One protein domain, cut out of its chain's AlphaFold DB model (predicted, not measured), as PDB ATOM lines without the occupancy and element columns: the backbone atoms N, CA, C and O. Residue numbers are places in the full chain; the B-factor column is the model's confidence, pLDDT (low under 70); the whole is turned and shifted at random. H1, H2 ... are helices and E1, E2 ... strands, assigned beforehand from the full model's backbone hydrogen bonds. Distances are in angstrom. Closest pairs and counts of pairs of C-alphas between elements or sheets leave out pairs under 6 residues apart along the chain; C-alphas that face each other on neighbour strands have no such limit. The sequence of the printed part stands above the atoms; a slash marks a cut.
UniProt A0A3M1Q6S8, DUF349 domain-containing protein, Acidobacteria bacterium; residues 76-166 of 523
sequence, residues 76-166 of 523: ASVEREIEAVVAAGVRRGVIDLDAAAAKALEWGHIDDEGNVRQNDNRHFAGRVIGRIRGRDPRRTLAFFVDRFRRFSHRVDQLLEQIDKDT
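AT A GLANCE: This is residues 76 to 166 of the 523 residues of the protein "DUF349 domain-containing protein" of Acidobacteria bacterium (UniProt A0A3M1Q6S8). The long helix H3 starts in a small body, where H1 and H2 pack on its first turns near a small sheet; residues 148 to 166 stick out as an arm. The printed part has 91 residues, mostly helix, in the order H1 H2 E1 E2 E3 H3; sheet E1 E2 E3 is a meander, each strand antiparallel to its neighbour before. It is only just loose, close to compact: radius of gyration of the C-alphas 15.0 A, spans 51 by 34 by 25 A.

IN THESE COORDINATES: Find C-alpha 76 at (18.904, 82.959, 138.592), where H1, residues 76 to 91, begins and runs 22.4 A. Next come H2, 97 to 107, 15.5 A; E1, 108 to 110; E2, 115 to 118; E3, 128 to 131. H3, 137 to 164, runs 41.1 A to C-alpha 164 at (-4.527, 66.164, 106.838).

HOW THE PARTS SIT: H1 touches H3 at C-alphas 82 and 143, the closest, 6.0 A; H2 touches H3 at 101 and 138, 5.0 A. H2 and H3 only graze the sheet. Within hydrogen-bond range are N 109 and O 117, 2.9 A, in hairpin E1 and E2, and N 116 and O 130, 2.8 A, in hairpin E2 and E3. Every O i to N i+4 pair is in range in H1 and H3, 5 of 7 in H2.

THE WHOLE: The printed part has no cut and no long link; 30 residues, among them 85 to 95, have pLDDT under 70.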
ATOM      1  N   ALA A  76      18.180  84.224 138.418       54.62
ATOM      2  CA  ALA A  76      18.904  82.959 138.592       54.62
ATOM      3  C   ALA A  76      18.167  81.712 138.053       54.62
ATOM      4  O   ALA A  76      18.789  80.672 137.830       54.62
ATOM      5  N   SER A  77      16.846  81.774 137.872       57.84
ATOM      6  CA  SER A  77      16.029  80.667 137.354       57.84
ATOM      7  C   SER A  77      16.133  80.556 135.833       57.84
ATOM      8  O   SER A  77      16.297  79.452 135.317       57.84
ATOM      9  N   VAL A  78      16.145  81.697 135.136       60.22
ATOM     10  CA  VAL A  78      16.329  81.776 133.675       60.22
ATOM     11  C   VAL A  78      17.720  81.274 133.277       60.22
ATOM     12  O   VAL A  78      17.875  80.554 132.297       60.22
ATOM     13  N   GLU A  79      18.746  81.578 134.075       64.00
ATOM     14  CA  GLU A  79      20.117  81.137 133.805       64.00
ATOM     15  C   GLU A  79      20.290  79.614 133.948       64.00
ATOM     16  O   GLU A  79      20.907  78.976 133.092       64.00
ATOM     17  N   ARG A  80      19.670  79.003 134.969       63.53
ATOM     18  CA  ARG A  80      19.640  77.535 135.117       63.53
ATOM     19  C   ARG A  80      18.901  76.858 133.969       63.53
ATOM     20  O   ARG A  80      19.279  75.760 133.565       63.53
ATOM     21  N   GLU A  81      17.857  77.494 133.447       69.62
ATOM     22  CA  GLU A  81      17.105  76.988 132.305       69.62
ATOM     23  C   GLU A  81      17.920  77.061 131.008       69.62
ATOM     24  O   GLU A  81      18.026  76.053 130.305       69.62
ATOM     25  N   ILE A  82      18.570  78.199 130.737       67.38
ATOM     26  CA  ILE A  82      19.505  78.360 129.613       67.38
ATOM     27  C   ILE A  82      20.589  77.280 129.684       67.38
ATOM     28  O   ILE A  82      20.838  76.584 128.697       67.38
ATOM     29  N   GLU A  83      21.205  77.084 130.853       68.12
ATOM     30  CA  GLU A  83      22.256  76.086 131.036       68.12
ATOM     31  C   GLU A  83      21.737  74.654 130.837       68.12
ATOM     32  O   GLU A  83      22.353  73.871 130.108       68.12
ATOM     33  N   ALA A  84      20.583  74.308 131.410       70.75
ATOM     34  CA  ALA A  84      19.987  72.984 131.276       70.75
ATOM     35  C   ALA A  84      19.578  72.667 129.827       70.75
ATOM     36  O   ALA A  84      19.876  71.577 129.326       70.75
ATOM     37  N   VAL A  85      18.931  73.617 129.142       68.38
ATOM     38  CA  VAL A  85      18.455  73.474 127.759       68.38
ATOM     39  C   VAL A  85      19.622  73.365 126.789       68.38
ATOM     40  O   VAL A  85      19.674  72.425 125.992       68.38
ATOM     41  N   VAL A  86      20.592  74.274 126.885       66.12
ATOM     42  CA  VAL A  86      21.750  74.291 125.990       66.12
ATOM     43  C   VAL A  86      22.631  73.066 126.239       66.12
ATOM     44  O   VAL A  86      23.008  72.386 125.287       66.12
ATOM     45  N   ALA A  87      22.884  72.683 127.497       69.25
ATOM     46  CA  ALA A  87      23.649  71.472 127.800       69.25
ATOM     47  C   ALA A  87      22.932  70.191 127.344       69.25
ATOM     48  O   ALA A  87      23.584  69.224 126.947       69.25
ATOM     49  N   ALA A  88      21.600  70.130 127.408       68.19
ATOM     50  CA  ALA A  88      20.834  68.998 126.885       68.19
ATOM     51  C   ALA A  88      20.846  68.948 125.347       68.19
ATOM     52  O   ALA A  88      21.022  67.868 124.781       68.19
ATOM     53  N   GLY A  89      20.699  70.092 124.673       64.94
ATOM     54  CA  GLY A  89      20.705  70.183 123.213       64.94
ATOM     55  C   GLY A  89      22.076  69.907 122.595       64.94
ATOM     56  O   GLY A  89      22.158  69.175 121.609       64.94
ATOM     57  N   VAL A  90      23.154  70.388 123.223       63.47
ATOM     58  CA  VAL A  90      24.539  70.082 122.826       63.47
ATOM     59  C   VAL A  90      24.847  68.594 123.035       63.47
ATOM     60  O   VAL A  90      25.383  67.949 122.140       63.47
ATOM     61  N   ARG A  91      24.432  67.994 124.165       60.19
ATOM     62  CA  ARG A  91      24.625  66.549 124.430       60.19
ATOM     63  C   ARG A  91      23.902  65.635 123.440       60.19
ATOM     64  O   ARG A  91      24.391  64.546 123.165       60.19
ATOM     65  N   ARG A  92      22.749  66.056 122.914       64.00
ATOM     66  CA  ARG A  92      22.003  65.311 121.883       64.00
ATOM     67  C   ARG A  92      22.494  65.593 120.456       64.00
ATOM     68  O   ARG A  92      21.935  65.027 119.525       64.00
ATOM     69  N   GLY A  93      23.484  66.476 120.274       61.41
ATOM     70  CA  GLY A  93      23.955  66.917 118.955       61.41
ATOM     71  C   GLY A  93      22.937  67.762 118.177       61.41
ATOM     72  O   GLY A  93      23.033  67.876 116.961       61.41
ATOM     73  N   VAL A  94      21.935  68.327 118.860       61.28
ATOM     74  CA  VAL A  94      20.823  69.085 118.253       61.28
ATOM     75  C   VAL A  94      21.140  70.582 118.159       61.28
ATOM     76  O   VAL A  94      20.609  71.261 117.275       61.28
ATOM     77  N   ILE A  95      22.011  71.082 119.045       64.12
ATOM     78  CA  ILE A  95      22.479  72.472 119.094       64.12
ATOM     79  C   ILE A  95      23.986  72.493 118.822       64.12
ATOM     80  O   ILE A  95      24.771  71.999 119.630       64.12
ATOM     81  N   ASP A  96      24.375  73.101 117.707       72.19
ATOM     82  CA  ASP A  96      25.749  73.521 117.442       72.19
ATOM     83  C   ASP A  96      25.889  74.973 117.916       72.19
ATOM     84  O   ASP A  96      25.221  75.864 117.390       72.19
ATOM     85  N   LEU A  97      26.703  75.198 118.950       67.25
ATOM     86  CA  LEU A  97      26.867  76.509 119.585       67.25
ATOM     87  C   LEU A  97      27.439  77.560 118.630       67.25
ATOM     88  O   LEU A  97      27.055  78.726 118.717       67.25
ATOM     89  N   ASP A  98      28.320  77.159 117.715       69.06
ATOM     90  CA  ASP A  98      28.991  78.081 116.802       69.06
ATOM     91  C   ASP A  98      28.075  78.425 115.629       69.06
ATOM     92  O   ASP A  98      27.918  79.598 115.285       69.06
ATOM     93  N   ALA A  99      27.376  77.427 115.085       72.06
ATOM     94  CA  ALA A  99      26.368  77.658 114.056       72.06
ATOM     95  C   ALA A  99      25.152  78.436 114.592       72.06
ATOM     96  O   ALA A  99      24.593  79.274 113.884       72.06
ATOM     97  N   ALA A 100      24.734  78.183 115.837       68.00
ATOM     98  CA  ALA A 100      23.622  78.890 116.465       68.00
ATOM     99  C   ALA A 100      23.982  80.344 116.792       68.00
ATOM    100  O   ALA A 100      23.160  81.226 116.566       68.00
ATOM    101  N   ALA A 101      25.207  80.612 117.255       68.69
ATOM    102  CA  ALA A 101      25.687  81.974 117.470       68.69
ATOM    103  C   ALA A 101      25.848  82.751 116.152       68.69
ATOM    104  O   ALA A 101      25.481  83.921 116.098       68.69
ATOM    105  N   ALA A 102      26.335  82.110 115.082       74.62
ATOM    106  CA  ALA A 102      26.433  82.735 113.760       74.62
ATOM    107  C   ALA A 102      25.051  83.116 113.204       74.62
ATOM    108  O   ALA A 102      24.852  84.253 112.790       74.62
ATOM    109  N   LYS A 103      24.076  82.202 113.279       71.12
ATOM    110  CA  LYS A 103      22.685  82.465 112.874       71.12
ATOM    111  C   LYS A 103      21.998  83.513 113.746       71.12
ATOM    112  O   LYS A 103      21.270  84.358 113.248       71.12
ATOM    113  N   ALA A 104      22.248  83.494 115.052       73.75
ATOM    114  CA  ALA A 104      21.717  84.498 115.966       73.75
ATOM    115  C   ALA A 104      22.151  85.924 115.591       73.75
ATOM    116  O   ALA A 104      21.348  86.843 115.707       73.75
ATOM    117  N   LEU A 105      23.383  86.099 115.097       74.12
ATOM    118  CA  LEU A 105      23.896  87.395 114.643       74.12
ATOM    119  C   LEU A 105      23.244  87.899 113.341       74.12
ATOM    120  O   LEU A 105      23.339  89.086 113.037       74.12
ATOM    121  N   GLU A 106      22.563  87.036 112.578       79.12
ATOM    122  CA  GLU A 106      21.767  87.447 111.409       79.12
ATOM    123  C   GLU A 106      20.440  88.100 111.838       79.12
ATOM    124  O   GLU A 106      19.956  89.031 111.192       79.12
ATOM    125  N   TRP A 107      19.866  87.651 112.959       77.62
ATOM    126  CA  TRP A 107      18.537  88.067 113.429       77.62
ATOM    127  C   TRP A 107      18.560  89.000 114.643       77.62
ATOM    128  O   TRP A 107      17.525  89.556 115.015       77.62
ATOM    129  N   GLY A 108      19.721  89.197 115.264       79.50
ATOM    130  CA  GLY A 108      19.889  90.083 116.406       79.50
ATOM    131  C   GLY A 108      21.332  90.494 116.638       79.50
ATOM    132  O   GLY A 108      22.264  89.957 116.049       79.50
ATOM    133  N   HIS A 109      21.513  91.453 117.533       78.62
ATOM    134  CA  HIS A 109      22.820  91.929 117.958       78.62
ATOM    135  C   HIS A 109      22.868  92.043 119.480       78.62
ATOM    136  O   HIS A 109      21.841  92.111 120.157       78.62
ATOM    137  N   ILE A 110      24.079  92.032 120.025       78.44
ATOM    138  CA  ILE A 110      24.318  92.285 121.443       78.44
ATOM    139  C   ILE A 110      24.699  93.758 121.558       78.44
ATOM    140  O   ILE A 110      25.624  94.189 120.871       78.44
ATOM    141  N   ASP A 111      23.972  94.526 122.367       79.25
ATOM    142  CA  ASP A 111      24.322  95.922 122.630       79.25
ATOM    143  C   ASP A 111      25.513  96.044 123.598       79.25
ATOM    144  O   ASP A 111      25.930  95.076 124.242       79.25
ATOM    145  N   ASP A 112      26.068  97.252 123.713       68.62
ATOM    146  CA  ASP A 112      27.233  97.536 124.565       68.62
ATOM    147  C   ASP A 112      26.964  97.279 126.067       68.62
ATOM    148  O   ASP A 112      27.898  97.173 126.865       68.62
ATOM    149  N   GLU A 113      25.696  97.134 126.465       72.94
ATOM    150  CA  GLU A 113      25.251  96.828 127.831       72.94
ATOM    151  C   GLU A 113      25.078  95.315 128.088       72.94
ATOM    152  O   GLU A 113      24.746  94.891 129.208       72.94
ATOM    153  N   GLY A 114      25.331  94.496 127.062       72.12
ATOM    154  CA  GLY A 114      25.210  93.045 127.091       72.12
ATOM    155  C   GLY A 114      23.781  92.538 126.895       72.12
ATOM    156  O   GLY A 114      23.519  91.375 127.198       72.12
ATOM    157  N   ASN A 115      22.841  93.355 126.419       81.12
ATOM    158  CA  ASN A 115      21.491  92.906 126.091       81.12
ATOM    159  C   ASN A 115      21.436  92.319 124.677       81.12
ATOM    160  O   ASN A 115      21.946  92.893 123.718       81.12
ATOM    161  N   VAL A 116      20.771  91.173 124.539       79.69
ATOM    162  CA  VAL A 116      20.445  90.564 123.250       79.69
ATOM    163  C   VAL A 116      19.223  91.280 122.691       79.69
ATOM    164  O   VAL A 116      18.120  91.170 123.238       79.69
ATOM    165  N   ARG A 117      19.420  92.013 121.599       78.69
ATOM    166  CA  ARG A 117      18.366  92.716 120.874       78.69
ATOM    167  C   ARG A 117      18.045  91.987 119.586       78.69
ATOM    168  O   ARG A 117      18.945  91.569 118.860       78.69
ATOM    169  N   GLN A 118      16.761  91.875 119.287       80.56
ATOM    170  CA  GLN A 118      16.331  91.506 117.950       80.56
ATOM    171  C   GLN A 118      16.592  92.660 116.992       80.56
ATOM    172  O   GLN A 118      16.366  93.817 117.354       80.56
ATOM    173  N   ASN A 119      17.010  92.346 115.771       80.25
ATOM    174  CA  ASN A 119      16.994  93.326 114.695       80.25
ATOM    175  C   ASN A 119      15.544  93.719 114.379       80.25
ATOM    176  O   ASN A 119      14.618  92.931 114.589       80.25
ATOM    177  N   ASP A 120      15.353  94.938 113.880       76.94
ATOM    178  CA  ASP A 120      14.037  95.415 113.463       76.94
ATOM    179  C   ASP A 120      13.449  94.475 112.406       76.94
ATOM    180  O   ASP A 120      14.096  94.159 111.405       76.94
ATOM    181  N   ASN A 121      12.214  94.036 112.627       73.94
ATOM    182  CA  ASN A 121      11.443  93.264 111.659       73.94
ATOM    183  C   ASN A 121      10.034  93.859 111.518       73.94
ATOM    184  O   ASN A 121       9.714  94.880 112.133       73.94
ATOM    185  N   ARG A 122       9.164  93.243 110.706       74.31
ATOM    186  CA  ARG A 122       7.810  93.780 110.460       74.31
ATOM    187  C   ARG A 122       6.971  93.902 111.741       74.31
ATOM    188  O   ARG A 122       6.037  94.702 111.789       74.31
ATOM    189  N   HIS A 123       7.285  93.116 112.766       69.19
ATOM    190  CA  HIS A 123       6.473  92.962 113.972       69.19
ATOM    191  C   HIS A 123       7.092  93.591 115.228       69.19
ATOM    192  O   HIS A 123       6.368  93.886 116.180       69.19
ATOM    193  N   PHE A 124       8.400  93.835 115.234       75.44
ATOM    194  CA  PHE A 124       9.168  94.324 116.370       75.44
ATOM    195  C   PHE A 124      10.109  95.445 115.922       75.44
ATOM    196  O   PHE A 124      10.936  95.261 115.034       75.44
ATOM    197  N   ALA A 125      10.025  96.592 116.593       67.81
ATOM    198  CA  ALA A 125      11.028  97.647 116.500       67.81
ATOM    199  C   ALA A 125      12.054  97.432 117.623       67.81
ATOM    200  O   ALA A 125      11.816  97.826 118.766       67.81
ATOM    201  N   GLY A 126      13.145  96.729 117.320       66.12
ATOM    202  CA  GLY A 126      14.314  96.590 118.181       66.12
ATOM    203  C   GLY A 126      13.999  96.132 119.601       66.12
ATOM    204  O   GLY A 126      14.308  96.849 120.559       66.12
ATOM    205  N   ARG A 127      13.376  94.958 119.758       76.31
ATOM    206  CA  ARG A 127      12.985  94.400 121.066       76.31
ATOM    207  C   ARG A 127      14.197  93.838 121.814       76.31
ATOM    208  O   ARG A 127      14.992  93.091 121.247       76.31
ATOM    209  N   VAL A 128      14.313  94.160 123.105       78.12
ATOM    210  CA  VAL A 128      15.261  93.498 124.017       78.12
ATOM    211  C   VAL A 128      14.672  92.147 124.421       78.12
ATOM    212  O   VAL A 128      13.597  92.105 125.011       78.12
ATOM    213  N   ILE A 129      15.360  91.061 124.071       74.81
ATOM    214  CA  ILE A 129      14.907  89.673 124.270       74.81
ATOM    215  C   ILE A 129      15.531  89.074 125.546       74.81
ATOM    216  O   ILE A 129      14.961  88.191 126.179       74.81
ATOM    217  N   GLY A 130      16.701  89.561 125.967       75.75
ATOM    218  CA  GLY A 130      17.346  89.116 127.203       75.75
ATOM    219  C   GLY A 130      18.668  89.827 127.477       75.75
ATOM    220  O   GLY A 130      19.106  90.650 126.681       75.75
ATOM    221  N   ARG A 131      19.324  89.498 128.595       75.69
ATOM    222  CA  ARG A 131      20.615  90.081 129.002       75.69
ATOM    223  C   ARG A 131      21.662  89.006 129.278       75.69
ATOM    224  O   ARG A 131      21.395  88.046 129.994       75.69
ATOM    225  N   ILE A 132      22.867  89.189 128.751       72.25
ATOM    226  CA  ILE A 132      24.025  88.313 128.941       72.25
ATOM    227  C   ILE A 132      24.719  88.712 130.245       72.25
ATOM    228  O   ILE A 132      25.292  89.794 130.344       72.25
ATOM    229  N   ARG A 133      24.674  87.843 131.261       60.66
ATOM    230  CA  ARG A 133      25.294  88.095 132.577       60.66
ATOM    231  C   ARG A 133      26.494  87.168 132.899       60.66
ATOM    232  O   ARG A 133      27.014  87.234 134.008       60.66
ATOM    233  N   GLY A 134      26.995  86.376 131.929       56.56
ATOM    234  CA  GLY A 134      28.092  85.393 132.090       56.56
ATOM    235  C   GLY A 134      28.902  85.061 130.810       56.56
ATOM    236  O   GLY A 134      28.576  85.517 129.719       56.56
ATOM    237  N   ARG A 135      29.999  84.285 130.952       56.06
ATOM    238  CA  ARG A 135      31.214  84.301 130.087       56.06
ATOM    239  C   ARG A 135      31.095  83.719 128.656       56.06
ATOM    240  O   ARG A 135      32.062  83.845 127.912       56.06
ATOM    241  N   ASP A 136      29.970  83.115 128.252       70.69
ATOM    242  CA  ASP A 136      29.798  82.596 126.877       70.69
ATOM    243  C   ASP A 136      28.505  83.103 126.194       70.69
ATOM    244  O   ASP A 136      27.436  82.496 126.337       70.69
ATOM    245  N   PRO A 137      28.595  84.202 125.416       72.81
ATOM    246  CA  PRO A 137      27.496  84.734 124.608       72.81
ATOM    247  C   PRO A 137      26.853  83.698 123.677       72.81
ATOM    248  O   PRO A 137      25.648  83.761 123.433       72.81
ATOM    249  N   ARG A 138      27.621  82.705 123.198       75.00
ATOM    250  CA  ARG A 138      27.132  81.701 122.240       75.00
ATOM    251  C   ARG A 138      26.021  80.843 122.831       75.00
ATOM    252  O   ARG A 138      25.081  80.500 122.124       75.00
ATOM    253  N   ARG A 139      26.075  80.545 124.134       75.62
ATOM    254  CA  ARG A 139      25.047  79.743 124.822       75.62
ATOM    255  C   ARG A 139      23.721  80.482 124.951       75.62
ATOM    256  O   ARG A 139      22.677  79.902 124.679       75.62
ATOM    257  N   THR A 140      23.765  81.758 125.326       75.44
ATOM    258  CA  THR A 140      22.559  82.592 125.464       75.44
ATOM    259  C   THR A 140      21.885  82.795 124.106       75.44
ATOM    260  O   THR A 140      20.675  82.624 123.976       75.44
ATOM    261  N   LEU A 141      22.674  83.068 123.063       77.69
ATOM    262  CA  LEU A 141      22.174  83.159 121.692       77.69
ATOM    263  C   LEU A 141      21.599  81.821 121.200       77.69
ATOM    264  O   LEU A 141      20.505  81.786 120.639       77.69
ATOM    265  N   ALA A 142      22.283  80.705 121.474       79.25
ATOM    266  CA  ALA A 142      21.801  79.375 121.119       79.25
ATOM    267  C   ALA A 142      20.474  79.010 121.807       79.25
ATOM    268  O   ALA A 142      19.648  78.341 121.191       79.25
ATOM    269  N   PHE A 143      20.236  79.472 123.039       80.88
ATOM    270  CA  PHE A 143      18.960  79.284 123.735       80.88
ATOM    271  C   PHE A 143      17.796  79.987 123.022       80.88
ATOM    272  O   PHE A 143      16.775  79.354 122.749       80.88
ATOM    273  N   PHE A 144      17.952  81.265 122.659       81.56
ATOM    274  CA  PHE A 144      16.895  82.013 121.967       81.56
ATOM    275  C   PHE A 144      16.620  81.491 120.548       81.56
ATOM    276  O   PHE A 144      15.460  81.468 120.122       81.56
ATOM    277  N   VAL A 145      17.655  81.011 119.846       84.12
ATOM    278  CA  VAL A 145      17.515  80.337 118.542       84.12
ATOM    279  C   VAL A 145      16.834  78.969 118.686       84.12
ATOM    280  O   VAL A 145      15.976  78.621 117.873       84.12
ATOM    281  N   ASP A 146      17.150  78.190 119.728       82.19
ATOM    282  CA  ASP A 146      16.470  76.914 120.004       82.19
ATOM    283  C   ASP A 146      14.990  77.127 120.353       82.19
ATOM    284  O   ASP A 146      14.126  76.399 119.857       82.19
ATOM    285  N   ARG A 147      14.664  78.170 121.128       84.69
ATOM    286  CA  ARG A 147      13.272  78.539 121.430       84.69
ATOM    287  C   ARG A 147      12.493  78.859 120.151       84.69
ATOM    288  O   ARG A 147      11.404  78.319 119.956       84.69
ATOM    289  N   PHE A 148      13.075  79.645 119.239       86.12
ATOM    290  CA  PHE A 148      12.483  79.910 117.922       86.12
ATOM    291  C   PHE A 148      12.305  78.621 117.101       86.12
ATOM    292  O   PHE A 148      11.238  78.388 116.533       86.12
ATOM    293  N   ARG A 149      13.300  77.722 117.100       86.44
ATOM    294  CA  ARG A 149      13.212  76.419 116.415       86.44
ATOM    295  C   ARG A 149      12.056  75.562 116.941       86.44
ATOM    296  O   ARG A 149      11.374  74.916 116.146       86.44
ATOM    297  N   ARG A 150      11.802  75.567 118.254       86.31
ATOM    298  CA  ARG A 150      10.651  74.870 118.859       86.31
ATOM    299  C   ARG A 150       9.320  75.472 118.414       86.31
ATOM    300  O   ARG A 150       8.397  74.710 118.125       86.31
ATOM    301  N   PHE A 151       9.219  76.799 118.315       87.50
ATOM    302  CA  PHE A 151       8.029  77.451 117.760       87.50
ATOM    303  C   PHE A 151       7.823  77.103 116.289       87.50
ATOM    304  O   PHE A 151       6.716  76.706 115.936       87.50
ATOM    305  N   SER A 152       8.872  77.156 115.460       88.56
ATOM    306  CA  SER A 152       8.770  76.736 114.057       88.56
ATOM    307  C   SER A 152       8.284  75.297 113.950       88.56
ATOM    308  O   SER A 152       7.338  75.039 113.218       88.56
ATOM    309  N   HIS A 153       8.839  74.375 114.742       89.88
ATOM    310  CA  HIS A 153       8.397  72.983 114.718       89.88
ATOM    311  C   HIS A 153       6.929  72.818 115.141       89.88
ATOM    312  O   HIS A 153       6.198  72.038 114.539       89.88
ATOM    313  N   ARG A 154       6.475  73.569 116.152       89.50
ATOM    314  CA  ARG A 154       5.069  73.571 116.581       89.50
ATOM    315  C   ARG A 154       4.140  74.116 115.491       89.50
ATOM    316  O   ARG A 154       3.048  73.583 115.316       89.50
ATOM    317  N   VAL A 155       4.568  75.151 114.765       91.19
ATOM    318  CA  VAL A 155       3.844  75.677 113.599       91.19
ATOM    319  C   VAL A 155       3.793  74.627 112.494       91.19
ATOM    320  O   VAL A 155       2.704  74.322 112.029       91.19
ATOM    321  N   ASP A 156       4.919  74.007 112.140       90.19
ATOM    322  CA  ASP A 156       4.978  72.979 111.092       90.19
ATOM    323  C   ASP A 156       4.046  71.794 111.413       90.19
ATOM    324  O   ASP A 156       3.272  71.362 110.561       90.19
ATOM    325  N   GLN A 157       4.038  71.327 112.668       92.56
ATOM    326  CA  GLN A 157       3.113  70.286 113.132       92.56
ATOM    327  C   GLN A 157       1.643  70.713 113.024       92.56
ATOM    328  O   GLN A 157       0.792  69.905 112.655       92.56
ATOM    329  N   LEU A 158       1.322  71.966 113.365       91.25
ATOM    330  CA  LEU A 158      -0.043  72.481 113.273       91.25
ATOM    331  C   LEU A 158      -0.503  72.596 111.815       91.25
ATOM    332  O   LEU A 158      -1.633  72.225 111.511       91.25
ATOM    333  N   LEU A 159       0.366  73.068 110.920       91.44
ATOM    334  CA  LEU A 159       0.079  73.155 109.488       91.44
ATOM    335  C   LEU A 159      -0.140  71.762 108.884       91.44
ATOM    336  O   LEU A 159      -1.134  71.541 108.200       91.44
ATOM    337  N   GLU A 160       0.699  70.786 109.236       91.75
ATOM    338  CA  GLU A 160       0.522  69.398 108.796       91.75
ATOM    339  C   GLU A 160      -0.791  68.783 109.316       91.75
ATOM    340  O   GLU A 160      -1.451  68.016 108.609       91.75
ATOM    341  N   GLN A 161      -1.206  69.126 110.541       91.62
ATOM    342  CA  GLN A 161      -2.511  68.729 111.079       91.62
ATOM    343  C   GLN A 161      -3.668  69.363 110.300       91.62
ATOM    344  O   GLN A 161      -4.634  68.666 109.999       91.62
ATOM    345  N   ILE A 162      -3.570  70.650 109.949       90.44
ATOM    346  CA  ILE A 162      -4.587  71.359 109.157       90.44
ATOM    347  C   ILE A 162      -4.725  70.744 107.760       90.44
ATOM    348  O   ILE A 162      -5.843  70.607 107.265       90.44
ATOM    349  N   ASP A 163      -3.621  70.341 107.135       87.56
ATOM    350  CA  ASP A 163      -3.643  69.763 105.790       87.56
ATOM    351  C   ASP A 163      -4.236  68.355 105.737       87.56
ATOM    352  O   ASP A 163      -4.925  68.013 104.776       87.56
ATOM    353  N   LYS A 164      -3.996  67.537 106.766       88.38
ATOM    354  CA  LYS A 164      -4.527  66.164 106.838       88.38
ATOM    355  C   LYS A 164      -5.996  66.103 107.242       88.38
ATOM    356  O   LYS A 164      -6.652  65.087 107.013       88.38
ATOM    357  N   ASP A 165      -6.498  67.144 107.889       86.25
ATOM    358  CA  ASP A 165      -7.836  67.155 108.454       86.25
ATOM    359  C   ASP A 165      -8.890  67.621 107.447       86.25
ATOM    360  O   ASP A 165      -8.700  68.566 106.685       86.25
ATOM    361  N   THR A 166     -10.053  66.973 107.481       79.31
ATOM    362  CA  THR A 166     -11.205  67.356 106.656       79.31
ATOM    363  C   THR A 166     -11.873  68.626 107.186       79.31
ATOM    364  O   THR A 166     -12.439  69.393 106.411       79.31
TER     365      THR A 166